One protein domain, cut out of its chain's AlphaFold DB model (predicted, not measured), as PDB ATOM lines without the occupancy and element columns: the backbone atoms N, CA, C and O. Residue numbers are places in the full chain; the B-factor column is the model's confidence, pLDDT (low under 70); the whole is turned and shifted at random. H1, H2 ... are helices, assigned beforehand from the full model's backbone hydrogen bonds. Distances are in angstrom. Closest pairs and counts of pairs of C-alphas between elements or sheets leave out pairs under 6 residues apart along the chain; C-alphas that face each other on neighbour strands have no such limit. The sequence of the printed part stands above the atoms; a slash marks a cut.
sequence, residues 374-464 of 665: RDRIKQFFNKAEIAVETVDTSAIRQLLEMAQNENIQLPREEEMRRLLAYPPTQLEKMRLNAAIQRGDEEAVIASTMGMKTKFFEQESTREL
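This is residues 374 to 464 of the 665 residues of the protein "Hypothetical protein" of labyrinthulid quahog parasite QPX (UniProt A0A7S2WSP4). The longest helix, H5, folds back on H4 as a hairpin beside a cluster of H1, H2 and H3; residues 452 to 464, with H6, stick out as an arm. The 91 printed residues hold six named helices, H1 to H6 in order, and no named strand: all helix. The whole is loose, radius of gyration of the C-alphas 16.1 A, spanning 56 by 25 by 17 A.

H5 is residues 441 to 457, 24.3 A; H4 424 to 438, 20.9 A; H6 459 to 464, 8.8 A, ending at C-alpha 464 (217.058, 168.532, 153.456). H1, 374 to 389, 22.6 A, begins at C-alpha 374 (165.743, 180.219, 131.069); H2 is 393 to 405, 18.5 A; H3 413 to 421, 12.7 A.

H5, with residues 441 to 448 alone, touches H4 (C-alphas 435 and 444 closest, 5.5 A), opposite ways at a shallow 27 degrees. H1 and H2, also a hairpin, touch (C-alphas 387 and 396 closest, 5.9 A). H3 touches H2 (C-alphas 393 and 420 closest, 6.2 A). In each helix every O i to N i+4 pair is within hydrogen-bond range.

The printed part has no cut and no long link; no printed residue is under pLDDT 70.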
ATOM      1  N   ARG A 374     165.503 181.662 131.177       75.75
ATOM      2  CA  ARG A 374     165.743 180.219 131.069       75.75
ATOM      3  C   ARG A 374     167.204 179.936 130.741       75.75
ATOM      4  O   ARG A 374     167.820 179.084 131.378       75.75
ATOM      5  N   ASP A 375     167.759 180.646 129.769       80.00
ATOM      6  CA  ASP A 375     169.136 180.441 129.333       80.00
ATOM      7  C   ASP A 375     170.125 180.867 130.426       80.00
ATOM      8  O   ASP A 375     171.091 180.146 130.691       80.00
ATOM      9  N   ARG A 376     169.840 181.955 131.157       79.25
ATOM     10  CA  ARG A 376     170.603 182.326 132.360       79.25
ATOM     11  C   ARG A 376     170.549 181.252 133.447       79.25
ATOM     12  O   ARG A 376     171.604 180.844 133.927       79.25
ATOM     13  N   ILE A 377     169.364 180.762 133.819       79.94
ATOM     14  CA  ILE A 377     169.218 179.729 134.864       79.94
ATOM     15  C   ILE A 377     169.956 178.443 134.455       79.94
ATOM     16  O   ILE A 377     170.681 177.865 135.263       79.94
ATOM     17  N   LYS A 378     169.865 178.034 133.182       83.50
ATOM     18  CA  LYS A 378     170.627 176.889 132.650       83.50
ATOM     19  C   LYS A 378     172.137 177.093 132.763       83.50
ATOM     20  O   LYS A 378     172.847 176.168 133.156       83.50
ATOM     21  N   GLN A 379     172.640 178.290 132.459       84.56
ATOM     22  CA  GLN A 379     174.058 178.609 132.651       84.56
ATOM     23  C   GLN A 379     174.467 178.535 134.126       84.56
ATOM     24  O   GLN A 379     175.540 178.010 134.422       84.56
ATOM     25  N   PHE A 380     173.629 179.017 135.049       83.56
ATOM     26  CA  PHE A 380     173.866 178.878 136.488       83.56
ATOM     27  C   PHE A 380     173.945 177.413 136.917       83.56
ATOM     28  O   PHE A 380     174.868 177.050 137.642       83.56
ATOM     29  N   PHE A 381     173.035 176.567 136.433       86.19
ATOM     30  CA  PHE A 381     173.013 175.140 136.764       86.19
ATOM     31  C   PHE A 381     174.252 174.414 136.241       86.19
ATOM     32  O   PHE A 381     174.881 173.677 136.994       86.19
ATOM     33  N   ASN A 382     174.659 174.688 135.000       87.75
ATOM     34  CA  ASN A 382     175.880 174.117 134.432       87.75
ATOM     35  C   ASN A 382     177.130 174.556 135.219       87.75
ATOM     36  O   ASN A 382     177.983 173.743 135.562       87.75
ATOM     37  N   LYS A 383     177.223 175.843 135.587       87.75
ATOM     38  CA  LYS A 383     178.317 176.337 136.442       87.75
ATOM     39  C   LYS A 383     178.330 175.655 137.810       87.75
ATOM     40  O   LYS A 383     179.402 175.327 138.307       87.75
ATOM     41  N   ALA A 384     177.159 175.440 138.403       86.25
ATOM     42  CA  ALA A 384     176.990 174.710 139.654       86.25
ATOM     43  C   ALA A 384     177.485 173.261 139.554       86.25
ATOM     44  O   ALA A 384     178.226 172.810 140.426       86.25
ATOM     45  N   GLU A 385     177.122 172.557 138.484       87.38
ATOM     46  CA  GLU A 385     177.549 171.180 138.236       87.38
ATOM     47  C   GLU A 385     179.072 171.089 138.083       87.38
ATOM     48  O   GLU A 385     179.721 170.359 138.836       87.38
ATOM     49  N   ILE A 386     179.662 171.939 137.238       87.81
ATOM     50  CA  ILE A 386     181.121 172.023 137.063       87.81
ATOM     51  C   ILE A 386     181.820 172.337 138.394       87.81
ATOM     52  O   ILE A 386     182.854 171.746 138.707       87.81
ATOM     53  N   ALA A 387     181.281 173.257 139.198       89.25
ATOM     54  CA  ALA A 387     181.886 173.650 140.470       89.25
ATOM     55  C   ALA A 387     181.892 172.501 141.498       89.25
ATOM     56  O   ALA A 387     182.861 172.345 142.243       89.25
ATOM     57  N   VAL A 388     180.846 171.669 141.514       88.50
ATOM     58  CA  VAL A 388     180.780 170.460 142.352       88.50
ATOM     59  C   VAL A 388     181.757 169.398 141.849       88.50
ATOM     60  O   VAL A 388     182.533 168.872 142.644       88.50
ATOM     61  N   GLU A 389     181.785 169.131 140.542       87.12
ATOM     62  CA  GLU A 389     182.684 168.136 139.937       87.12
ATOM     63  C   GLU A 389     184.168 168.488 140.097       87.12
ATOM     64  O   GLU A 389     185.002 167.615 140.322       87.12
ATOM     65  N   THR A 390     184.510 169.772 139.997       86.19
ATOM     66  CA  THR A 390     185.873 170.288 140.221       86.19
ATOM     67  C   THR A 390     186.213 170.456 141.704       86.19
ATOM     68  O   THR A 390     187.371 170.706 142.044       86.19
ATOM     69  N   VAL A 391     185.227 170.338 142.601       88.50
ATOM     70  CA  VAL A 391     185.355 170.640 144.034       88.50
ATOM     71  C   VAL A 391     185.892 172.073 144.261       88.50
ATOM     72  O   VAL A 391     186.675 172.349 145.182       88.50
ATOM     73  N   ASP A 392     185.497 173.027 143.411       86.75
ATOM     74  CA  ASP A 392     185.903 174.431 143.522       86.75
ATOM     75  C   ASP A 392     185.052 175.162 144.568       86.75
ATOM     76  O   ASP A 392     183.946 175.641 144.327       86.75
ATOM     77  N   THR A 393     185.614 175.310 145.764       86.69
ATOM     78  CA  THR A 393     184.937 175.947 146.896       86.69
ATOM     79  C   THR A 393     184.755 177.449 146.717       86.69
ATOM     80  O   THR A 393     183.923 178.037 147.404       86.69
ATOM     81  N   SER A 394     185.553 178.095 145.862       88.38
ATOM     82  CA  SER A 394     185.426 179.529 145.599       88.38
ATOM     83  C   SER A 394     184.243 179.795 144.671       88.38
ATOM     84  O   SER A 394     183.369 180.591 145.022       88.38
ATOM     85  N   ALA A 395     184.149 179.035 143.576       89.56
ATOM     86  CA  ALA A 395     183.016 179.064 142.664       89.56
ATOM     87  C   ALA A 395     181.714 178.654 143.368       89.56
ATOM     88  O   ALA A 395     180.713 179.354 143.242       89.56
ATOM     89  N   ILE A 396     181.733 177.593 144.188       91.31
ATOM     90  CA  ILE A 396     180.554 177.160 144.958       91.31
ATOM     91  C   ILE A 396     180.040 178.281 145.878       91.31
ATOM     92  O   ILE A 396     178.837 178.526 145.920       91.31
ATOM     93  N   ARG A 397     180.921 178.986 146.606       90.69
ATOM     94  CA  ARG A 397     180.502 180.096 147.488       90.69
ATOM     95  C   ARG A 397     179.838 181.226 146.709       90.69
ATOM     96  O   ARG A 397     178.772 181.675 147.111       90.69
ATOM     97  N   GLN A 398     180.453 181.646 145.605       90.81
ATOM     98  CA  GLN A 398     179.908 182.704 144.753       90.81
ATOM     99  C   GLN A 398     178.547 182.305 144.177       90.81
ATOM    100  O   GLN A 398     177.607 183.090 144.222       90.81
ATOM    101  N   LEU A 399     178.412 181.067 143.694       89.62
ATOM    102  CA  LEU A 399     177.158 180.569 143.130       89.62
ATOM    103  C   LEU A 399     176.039 180.495 144.173       89.62
ATOM    104  O   LEU A 399     174.925 180.907 143.866       89.62
ATOM    105  N   LEU A 400     176.321 180.033 145.396       88.69
ATOM    106  CA  LEU A 400     175.331 180.003 146.480       88.69
ATOM    107  C   LEU A 400     174.864 181.414 146.875       88.69
ATOM    108  O   LEU A 400     173.676 181.618 147.107       88.69
ATOM    109  N   GLU A 401     175.776 182.388 146.924       89.12
ATOM    110  CA  GLU A 401     175.445 183.786 147.228       89.12
ATOM    111  C   GLU A 401     174.596 184.425 146.117       89.12
ATOM    112  O   GLU A 401     173.559 185.032 146.388       89.12
ATOM    113  N   MET A 402     174.992 184.238 144.855       85.50
ATOM    114  CA  MET A 402     174.234 184.723 143.699       85.50
ATOM    115  C   MET A 402     172.842 184.084 143.628       85.50
ATOM    116  O   MET A 402     171.854 184.784 143.425       85.50
ATOM    117  N   ALA A 403     172.748 182.774 143.858       84.69
ATOM    118  CA  ALA A 403     171.483 182.052 143.862       84.69
ATOM    119  C   ALA A 403     170.541 182.530 144.973       84.69
ATOM    120  O   ALA A 403     169.346 182.690 144.735       84.69
ATOM    121  N   GLN A 404     171.071 182.836 146.159       83.94
ATOM    122  CA  GLN A 404     170.280 183.407 147.246       83.94
ATOM    123  C   GLN A 404     169.760 184.811 146.903       83.94
ATOM    124  O   GLN A 404     168.598 185.109 147.173       83.94
ATOM    125  N   ASN A 405     170.584 185.658 146.279       83.25
ATOM    126  CA  ASN A 405     170.181 187.005 145.861       83.25
ATOM    127  C   ASN A 405     169.102 186.983 144.766       83.25
ATOM    128  O   ASN A 405     168.205 187.825 144.763       83.25
ATOM    129  N   GLU A 406     169.174 186.016 143.852       75.50
ATOM    130  CA  GLU A 406     168.239 185.871 142.731       75.50
ATOM    131  C   GLU A 406     167.064 184.912 143.026       75.50
ATOM    132  O   GLU A 406     166.241 184.657 142.147       75.50
ATOM    133  N   ASN A 407     166.955 184.396 144.261       74.19
ATOM    134  CA  ASN A 407     165.988 183.365 144.673       74.19
ATOM    135  C   ASN A 407     165.960 182.138 143.735       74.19
ATOM    136  O   ASN A 407     164.901 181.565 143.472       74.19
ATOM    137  N   ILE A 408     167.121 181.732 143.223       79.06
ATOM    138  CA  ILE A 408     167.279 180.555 142.366       79.06
ATOM    139  C   ILE A 408     167.569 179.345 143.254       79.06
ATOM    140  O   ILE A 408     168.506 179.361 144.047       79.06
ATOM    141  N   GLN A 409     166.806 178.265 143.093       78.50
ATOM    142  CA  GLN A 409     167.151 176.984 143.711       78.50
ATOM    143  C   GLN A 409     168.194 176.268 142.855       78.50
ATOM    144  O   GLN A 409     167.931 175.946 141.696       78.50
ATOM    145  N   LEU A 410     169.385 176.032 143.409       79.81
ATOM    146  CA  LEU A 410     170.462 175.365 142.680       79.81
ATOM    147  C   LEU A 410     170.339 173.837 142.760       79.81
ATOM    148  O   LEU A 410     169.980 173.286 143.806       79.81
ATOM    149  N   PRO A 411     170.709 173.110 141.692       76.62
ATOM    150  CA  PRO A 411     170.842 171.665 141.762       76.62
ATOM    151  C   PRO A 411     171.962 171.299 142.744       76.62
ATOM    152  O   PRO A 411     173.003 171.951 142.784       76.62
ATOM    153  N   ARG A 412     171.759 170.232 143.528       83.25
ATOM    154  CA  ARG A 412     172.756 169.702 144.484       83.25
ATOM    155  C   ARG A 412     173.248 170.727 145.522       83.25
ATOM    156  O   ARG A 412     174.357 170.610 146.039       83.25
ATOM    157  N   GLU A 413     172.414 171.698 145.890       84.81
ATOM    158  CA  GLU A 413     172.745 172.736 146.880       84.81
ATOM    159  C   GLU A 413     173.211 172.153 148.231       84.81
ATOM    160  O   GLU A 413     174.133 172.667 148.866       84.81
ATOM    161  N   GLU A 414     172.627 171.030 148.663       86.12
ATOM    162  CA  GLU A 414     173.090 170.315 149.857       86.12
ATOM    163  C   GLU A 414     174.515 169.771 149.710       86.12
ATOM    164  O   GLU A 414     175.306 169.865 150.647       86.12
ATOM    165  N   GLU A 415     174.849 169.202 148.551       88.25
ATOM    166  CA  GLU A 415     176.182 168.668 148.266       88.25
ATOM    167  C   GLU A 415     177.213 169.800 148.262       88.25
ATOM    168  O   GLU A 415     178.244 169.693 148.922       88.25
ATOM    169  N   MET A 416     176.886 170.935 147.638       89.69
ATOM    170  CA  MET A 416     177.697 172.155 147.678       89.69
ATOM    171  C   MET A 416     177.969 172.630 149.108       89.69
ATOM    172  O   MET A 416     179.116 172.907 149.465       89.69
ATOM    173  N   ARG A 417     176.938 172.684 149.962       90.44
ATOM    174  CA  ARG A 417     177.104 173.048 151.379       90.44
ATOM    175  C   ARG A 417     177.965 172.041 152.138       90.44
ATOM    176  O   ARG A 417     178.797 172.453 152.945       90.44
ATOM    177  N   ARG A 418     177.805 170.741 151.866       89.88
ATOM    178  CA  ARG A 418     178.653 169.686 152.448       89.88
ATOM    179  C   ARG A 418     180.110 169.851 152.016       89.88
ATOM    180  O   ARG A 418     180.986 169.777 152.870       89.88
ATOM    181  N   LEU A 419     180.373 170.154 150.741       90.50
ATOM    182  CA  LEU A 419     181.723 170.429 150.234       90.50
ATOM    183  C   LEU A 419     182.381 171.603 150.974       90.50
ATOM    184  O   LEU A 419     183.536 171.504 151.375       90.50
ATOM    185  N   LEU A 420     181.643 172.681 151.244       90.50
ATOM    186  CA  LEU A 420     182.171 173.826 151.998       90.50
ATOM    187  C   LEU A 420     182.466 173.535 153.479       90.50
ATOM    188  O   LEU A 420     183.200 174.308 154.097       90.50
ATOM    189  N   ALA A 421     181.917 172.456 154.043       90.56
ATOM    190  CA  ALA A 421     182.120 172.073 155.439       90.56
ATOM    191  C   ALA A 421     183.398 171.243 155.673       90.56
ATOM    192  O   ALA A 421     183.811 171.071 156.821       90.56
ATOM    193  N   TYR A 422     184.031 170.721 154.616       90.00
ATOM    194  CA  TYR A 422     185.241 169.910 154.757       90.00
ATOM    195  C   TYR A 422     186.490 170.749 155.087       90.00
ATOM    196  O   TYR A 422     186.632 171.882 154.617       90.00
ATOM    197  N   PRO A 423     187.458 170.190 155.844       88.81
ATOM    198  CA  PRO A 423     188.749 170.830 156.079       88.81
ATOM    199  C   PRO A 423     189.557 171.048 154.781       88.81
ATOM    200  O   PRO A 423     189.508 170.198 153.887       88.81
ATOM    201  N   PRO A 424     190.400 172.103 154.697       83.69
ATOM    202  CA  PRO A 424     191.195 172.412 153.500       83.69
ATOM    203  C   PRO A 424     192.079 171.256 153.013       83.69
ATOM    204  O   PRO A 424     192.215 171.039 151.814       83.69
ATOM    205  N   THR A 425     192.642 170.476 153.936       83.06
ATOM    206  CA  THR A 425     193.513 169.334 153.617       83.06
ATOM    207  C   THR A 425     192.758 168.189 152.942       83.06
ATOM    208  O   THR A 425     193.291 167.533 152.048       83.06
ATOM    209  N   GLN A 426     191.506 167.949 153.338       85.94
ATOM    210  CA  GLN A 426     190.656 166.945 152.699       85.94
ATOM    211  C   GLN A 426     190.175 167.436 151.334       85.94
ATOM    212  O   GLN A 426     190.196 166.667 150.376       85.94
ATOM    213  N   LEU A 427     189.835 168.723 151.223       87.19
ATOM    214  CA  LEU A 427     189.426 169.346 149.964       87.19
ATOM    215  C   LEU A 427     190.509 169.273 148.890       87.19
ATOM    216  O   LEU A 427     190.208 168.951 147.747       87.19
ATOM    217  N   GLU A 428     191.771 169.510 149.244       84.00
ATOM    218  CA  GLU A 428     192.890 169.393 148.301       84.00
ATOM    219  C   GLU A 428     193.058 167.965 147.774       84.00
ATOM    220  O   GLU A 428     193.259 167.766 146.576       84.00
ATOM    221  N   LYS A 429     192.897 166.962 148.642       87.00
ATOM    222  CA  LYS A 429     192.912 165.554 148.230       87.00
ATOM    223  C   LYS A 429     191.717 165.209 147.335       87.00
ATOM    224  O   LYS A 429     191.876 164.484 146.357       87.00
ATOM    225  N   MET A 430     190.531 165.723 147.654       87.69
ATOM    226  CA  MET A 430     189.321 165.513 146.853       87.69
ATOM    227  C   MET A 430     189.439 166.158 145.469       87.69
ATOM    228  O   MET A 430     189.110 165.501 144.488       87.69
ATOM    229  N   ARG A 431     189.977 167.381 145.373       88.81
ATOM    230  CA  ARG A 431     190.261 168.063 144.097       88.81
ATOM    231  C   ARG A 431     191.219 167.274 143.224       88.81
ATOM    232  O   ARG A 431     190.937 167.066 142.050       88.81
ATOM    233  N   LEU A 432     192.321 166.805 143.809       88.25
ATOM    234  CA  LEU A 432     193.296 165.993 143.090       88.25
ATOM    235  C   LEU A 432     192.651 164.707 142.556       88.25
ATOM    236  O   LEU A 432     192.780 164.396 141.376       88.25
ATOM    237  N   ASN A 433     191.899 163.993 143.397       89.44
ATOM    238  CA  ASN A 433     191.196 162.778 142.980       89.44
ATOM    239  C   ASN A 433     190.155 163.055 141.884       89.44
ATOM    240  O   ASN A 433     190.054 162.278 140.937       89.44
ATOM    241  N   ALA A 434     189.406 164.154 141.989       88.81
ATOM    242  CA  ALA A 434     188.426 164.559 140.987       88.81
ATOM    243  C   ALA A 434     189.089 164.929 139.649       88.81
ATOM    244  O   ALA A 434     188.587 164.572 138.585       88.81
ATOM    245  N   ALA A 435     190.247 165.594 139.680       89.88
ATOM    246  CA  ALA A 435     191.037 165.882 138.485       89.88
ATOM    247  C   ALA A 435     191.529 164.592 137.802       89.88
ATOM    248  O   ALA A 435     191.351 164.435 136.595       89.88
ATOM    249  N   ILE A 436     192.040 163.628 138.580       89.12
ATOM    250  CA  ILE A 436     192.471 162.313 138.071       89.12
ATOM    251  C   ILE A 436     191.296 161.558 137.434       89.12
ATOM    252  O   ILE A 436     191.433 161.036 136.332       89.12
ATOM    253  N   GLN A 437     190.135 161.514 138.096       88.75
ATOM    254  CA  GLN A 437     188.951 160.811 137.585       88.75
ATOM    255  C   GLN A 437     188.426 161.397 136.269       88.75
ATOM    256  O   GLN A 437     187.941 160.648 135.424       88.75
ATOM    257  N   ARG A 438     188.541 162.716 136.082       87.88
ATOM    258  CA  ARG A 438     188.129 163.403 134.847       87.88
ATOM    259  C   ARG A 438     189.178 163.343 133.734       87.88
ATOM    260  O   ARG A 438     188.882 163.754 132.618       87.88
ATOM    261  N   GLY A 439     190.386 162.852 134.020       86.06
ATOM    262  CA  GLY A 439     191.509 162.904 133.080       86.06
ATOM    263  C   GLY A 439     191.999 164.331 132.804       86.06
ATOM    264  O   GLY A 439     192.572 164.586 131.750       86.06
ATOM    265  N   ASP A 440     191.756 165.263 133.731       88.81
ATOM    266  CA  ASP A 440     192.164 166.665 133.617       88.81
ATOM    267  C   ASP A 440     193.609 166.825 134.107       88.81
ATOM    268  O   ASP A 440     193.878 167.080 135.282       88.81
ATOM    269  N   GLU A 441     194.549 166.604 133.190       88.69
ATOM    270  CA  GLU A 441     195.990 166.621 133.458       88.69
ATOM    271  C   GLU A 441     196.460 167.952 134.049       88.69
ATOM    272  O   GLU A 441     197.241 167.968 135.000       88.69
ATOM    273  N   GLU A 442     195.951 169.066 133.524       89.38
ATOM    274  CA  GLU A 442     196.349 170.406 133.946       89.38
ATOM    275  C   GLU A 442     195.926 170.671 135.396       89.38
ATOM    276  O   GLU A 442     196.714 171.171 136.204       89.38
ATOM    277  N   ALA A 443     194.714 170.253 135.773       87.12
ATOM    278  CA  ALA A 443     194.249 170.356 137.152       87.12
ATOM    279  C   ALA A 443     195.042 169.453 138.118       87.12
ATOM    280  O   ALA A 443     195.270 169.842 139.272       87.12
ATOM    281  N   VAL A 444     195.496 168.274 137.670       89.94
ATOM    282  CA  VAL A 444     196.375 167.388 138.459       89.94
ATOM    283  C   VAL A 444     197.734 168.046 138.699       89.94
ATOM    284  O   VAL A 444     198.205 168.083 139.842       89.94
ATOM    285  N   ILE A 445     198.341 168.606 137.651       90.12
ATOM    286  CA  ILE A 445     199.631 169.303 137.725       90.12
ATOM    287  C   ILE A 445     199.517 170.513 138.652       90.12
ATOM    288  O   ILE A 445     200.285 170.624 139.608       90.12
ATOM    289  N   ALA A 446     198.515 171.371 138.449       87.88
ATOM    290  CA  ALA A 446     198.289 172.553 139.275       87.88
ATOM    291  C   ALA A 446     198.087 172.194 140.758       87.88
ATOM    292  O   ALA A 446     198.674 172.827 141.642       87.88
ATOM    293  N   SER A 447     197.313 171.139 141.040       86.94
ATOM    294  CA  SER A 447     197.101 170.640 142.405       86.94
ATOM    295  C   SER A 447     198.404 170.142 143.035       86.94
ATOM    296  O   SER A 447     198.730 170.516 144.164       86.94
ATOM    297  N   THR A 448     199.189 169.353 142.296       89.81
ATOM    298  CA  THR A 448     200.465 168.789 142.769       89.81
ATOM    299  C   THR A 448     201.509 169.883 143.000       89.81
ATOM    300  O   THR A 448     202.144 169.932 144.057       89.81
ATOM    301  N   MET A 449     201.625 170.837 142.075       88.50
ATOM    302  CA  MET A 449     202.488 172.013 142.209       88.50
ATOM    303  C   MET A 449     202.104 172.874 143.415       88.50
ATOM    304  O   MET A 449     202.993 173.368 144.119       88.50
ATOM    305  N   GLY A 450     200.805 173.048 143.677       86.81
ATOM    306  CA  GLY A 450     200.287 173.748 144.854       86.81
ATOM    307  C   GLY A 450     200.669 173.047 146.158       86.81
ATOM    308  O   GLY A 450     201.217 173.682 147.063       86.81
ATOM    309  N   MET A 451     200.481 171.726 146.231       86.00
ATOM    310  CA  MET A 451     200.897 170.914 147.382       86.00
ATOM    311  C   MET A 451     202.411 170.997 147.619       86.00
ATOM    312  O   MET A 451     202.849 171.234 148.746       86.00
ATOM    313  N   LYS A 452     203.224 170.880 146.563       89.50
ATOM    314  CA  LYS A 452     204.686 171.003 146.658       89.50
ATOM    315  C   LYS A 452     205.140 172.412 147.028       89.50
ATOM    316  O   LYS A 452     206.148 172.569 147.708       89.50
ATOM    317  N   THR A 453     204.388 173.444 146.642       88.50
ATOM    318  CA  THR A 453     204.667 174.819 147.081       88.50
ATOM    319  C   THR A 453     204.612 174.904 148.602       88.50
ATOM    320  O   THR A 453     205.596 175.317 149.207       88.50
ATOM    321  N   LYS A 454     203.544 174.386 149.224       85.88
ATOM    322  CA  LYS A 454     203.418 174.305 150.690       85.88
ATOM    323  C   LYS A 454     204.460 173.390 151.328       85.88
ATOM    324  O   LYS A 454     205.001 173.704 152.384       85.88
ATOM    325  N   PHE A 455     204.780 172.271 150.680       88.06
ATOM    326  CA  PHE A 455     205.838 171.368 151.136       88.06
ATOM    327  C   PHE A 455     207.189 172.088 151.261       88.06
ATOM    328  O   PHE A 455     207.873 171.936 152.272       88.06
ATOM    329  N   PHE A 456     207.551 172.920 150.279       89.81
ATOM    330  CA  PHE A 456     208.786 173.709 150.290       89.81
ATOM    331  C   PHE A 456     208.667 175.058 151.016       89.81
ATOM    332  O   PHE A 456     209.668 175.763 151.124       89.81
ATOM    333  N   GLU A 457     207.504 175.451 151.545       86.81
ATOM    334  CA  GLU A 457     207.393 176.642 152.404       86.81
ATOM    335  C   GLU A 457     208.147 176.456 153.726       86.81
ATOM    336  O   GLU A 457     208.689 177.425 154.255       86.81
ATOM    337  N   GLN A 458     208.243 175.227 154.228       87.62
ATOM    338  CA  GLN A 458     208.970 174.908 155.457       87.62
ATOM    339  C   GLN A 458     210.489 174.973 155.232       87.62
ATOM    340  O   GLN A 458     211.008 174.386 154.291       87.62
ATOM    341  N   GLU A 459     211.235 175.662 156.099       85.19
ATOM    342  CA  GLU A 459     212.694 175.788 155.923       85.19
ATOM    343  C   GLU A 459     213.413 174.434 156.053       85.19
ATOM    344  O   GLU A 459     214.305 174.126 155.267       85.19
ATOM    345  N   SER A 460     212.951 173.569 156.960       85.94
ATOM    346  CA  SER A 460     213.499 172.222 157.158       85.94
ATOM    347  C   SER A 460     213.471 171.369 155.885       85.94
ATOM    348  O   SER A 460     214.432 170.656 155.595       85.94
ATOM    349  N   THR A 461     212.409 171.456 155.078       86.88
ATOM    350  CA  THR A 461     212.323 170.708 153.817       86.88
ATOM    351  C   THR A 461     213.276 171.273 152.767       86.88
ATOM    352  O   THR A 461     213.877 170.502 152.018       86.88
ATOM    353  N   ARG A 462     213.496 172.593 152.731       89.31
ATOM    354  CA  ARG A 462     214.482 173.219 151.829       89.31
ATOM    355  C   ARG A 462     215.916 172.859 152.198       89.31
ATOM    356  O   ARG A 462     216.758 172.759 151.307       89.31
ATOM    357  N   GLU A 463     216.213 172.714 153.487       88.19
ATOM    358  CA  GLU A 463     217.536 172.315 153.974       88.19
ATOM    359  C   GLU A 463     217.858 170.865 153.607       88.19
ATOM    360  O   GLU A 463     218.935 170.604 153.074       88.19
ATOM    361  N   LEU A 464     216.899 169.953 153.789       88.88
ATOM    362  CA  LEU A 464     217.058 168.532 153.456       88.88
ATOM    363  C   LEU A 464     217.294 168.275 151.958       88.88
ATOM    364  O   LEU A 464     217.998 167.334 151.607       88.88
TER     365      LEU A 464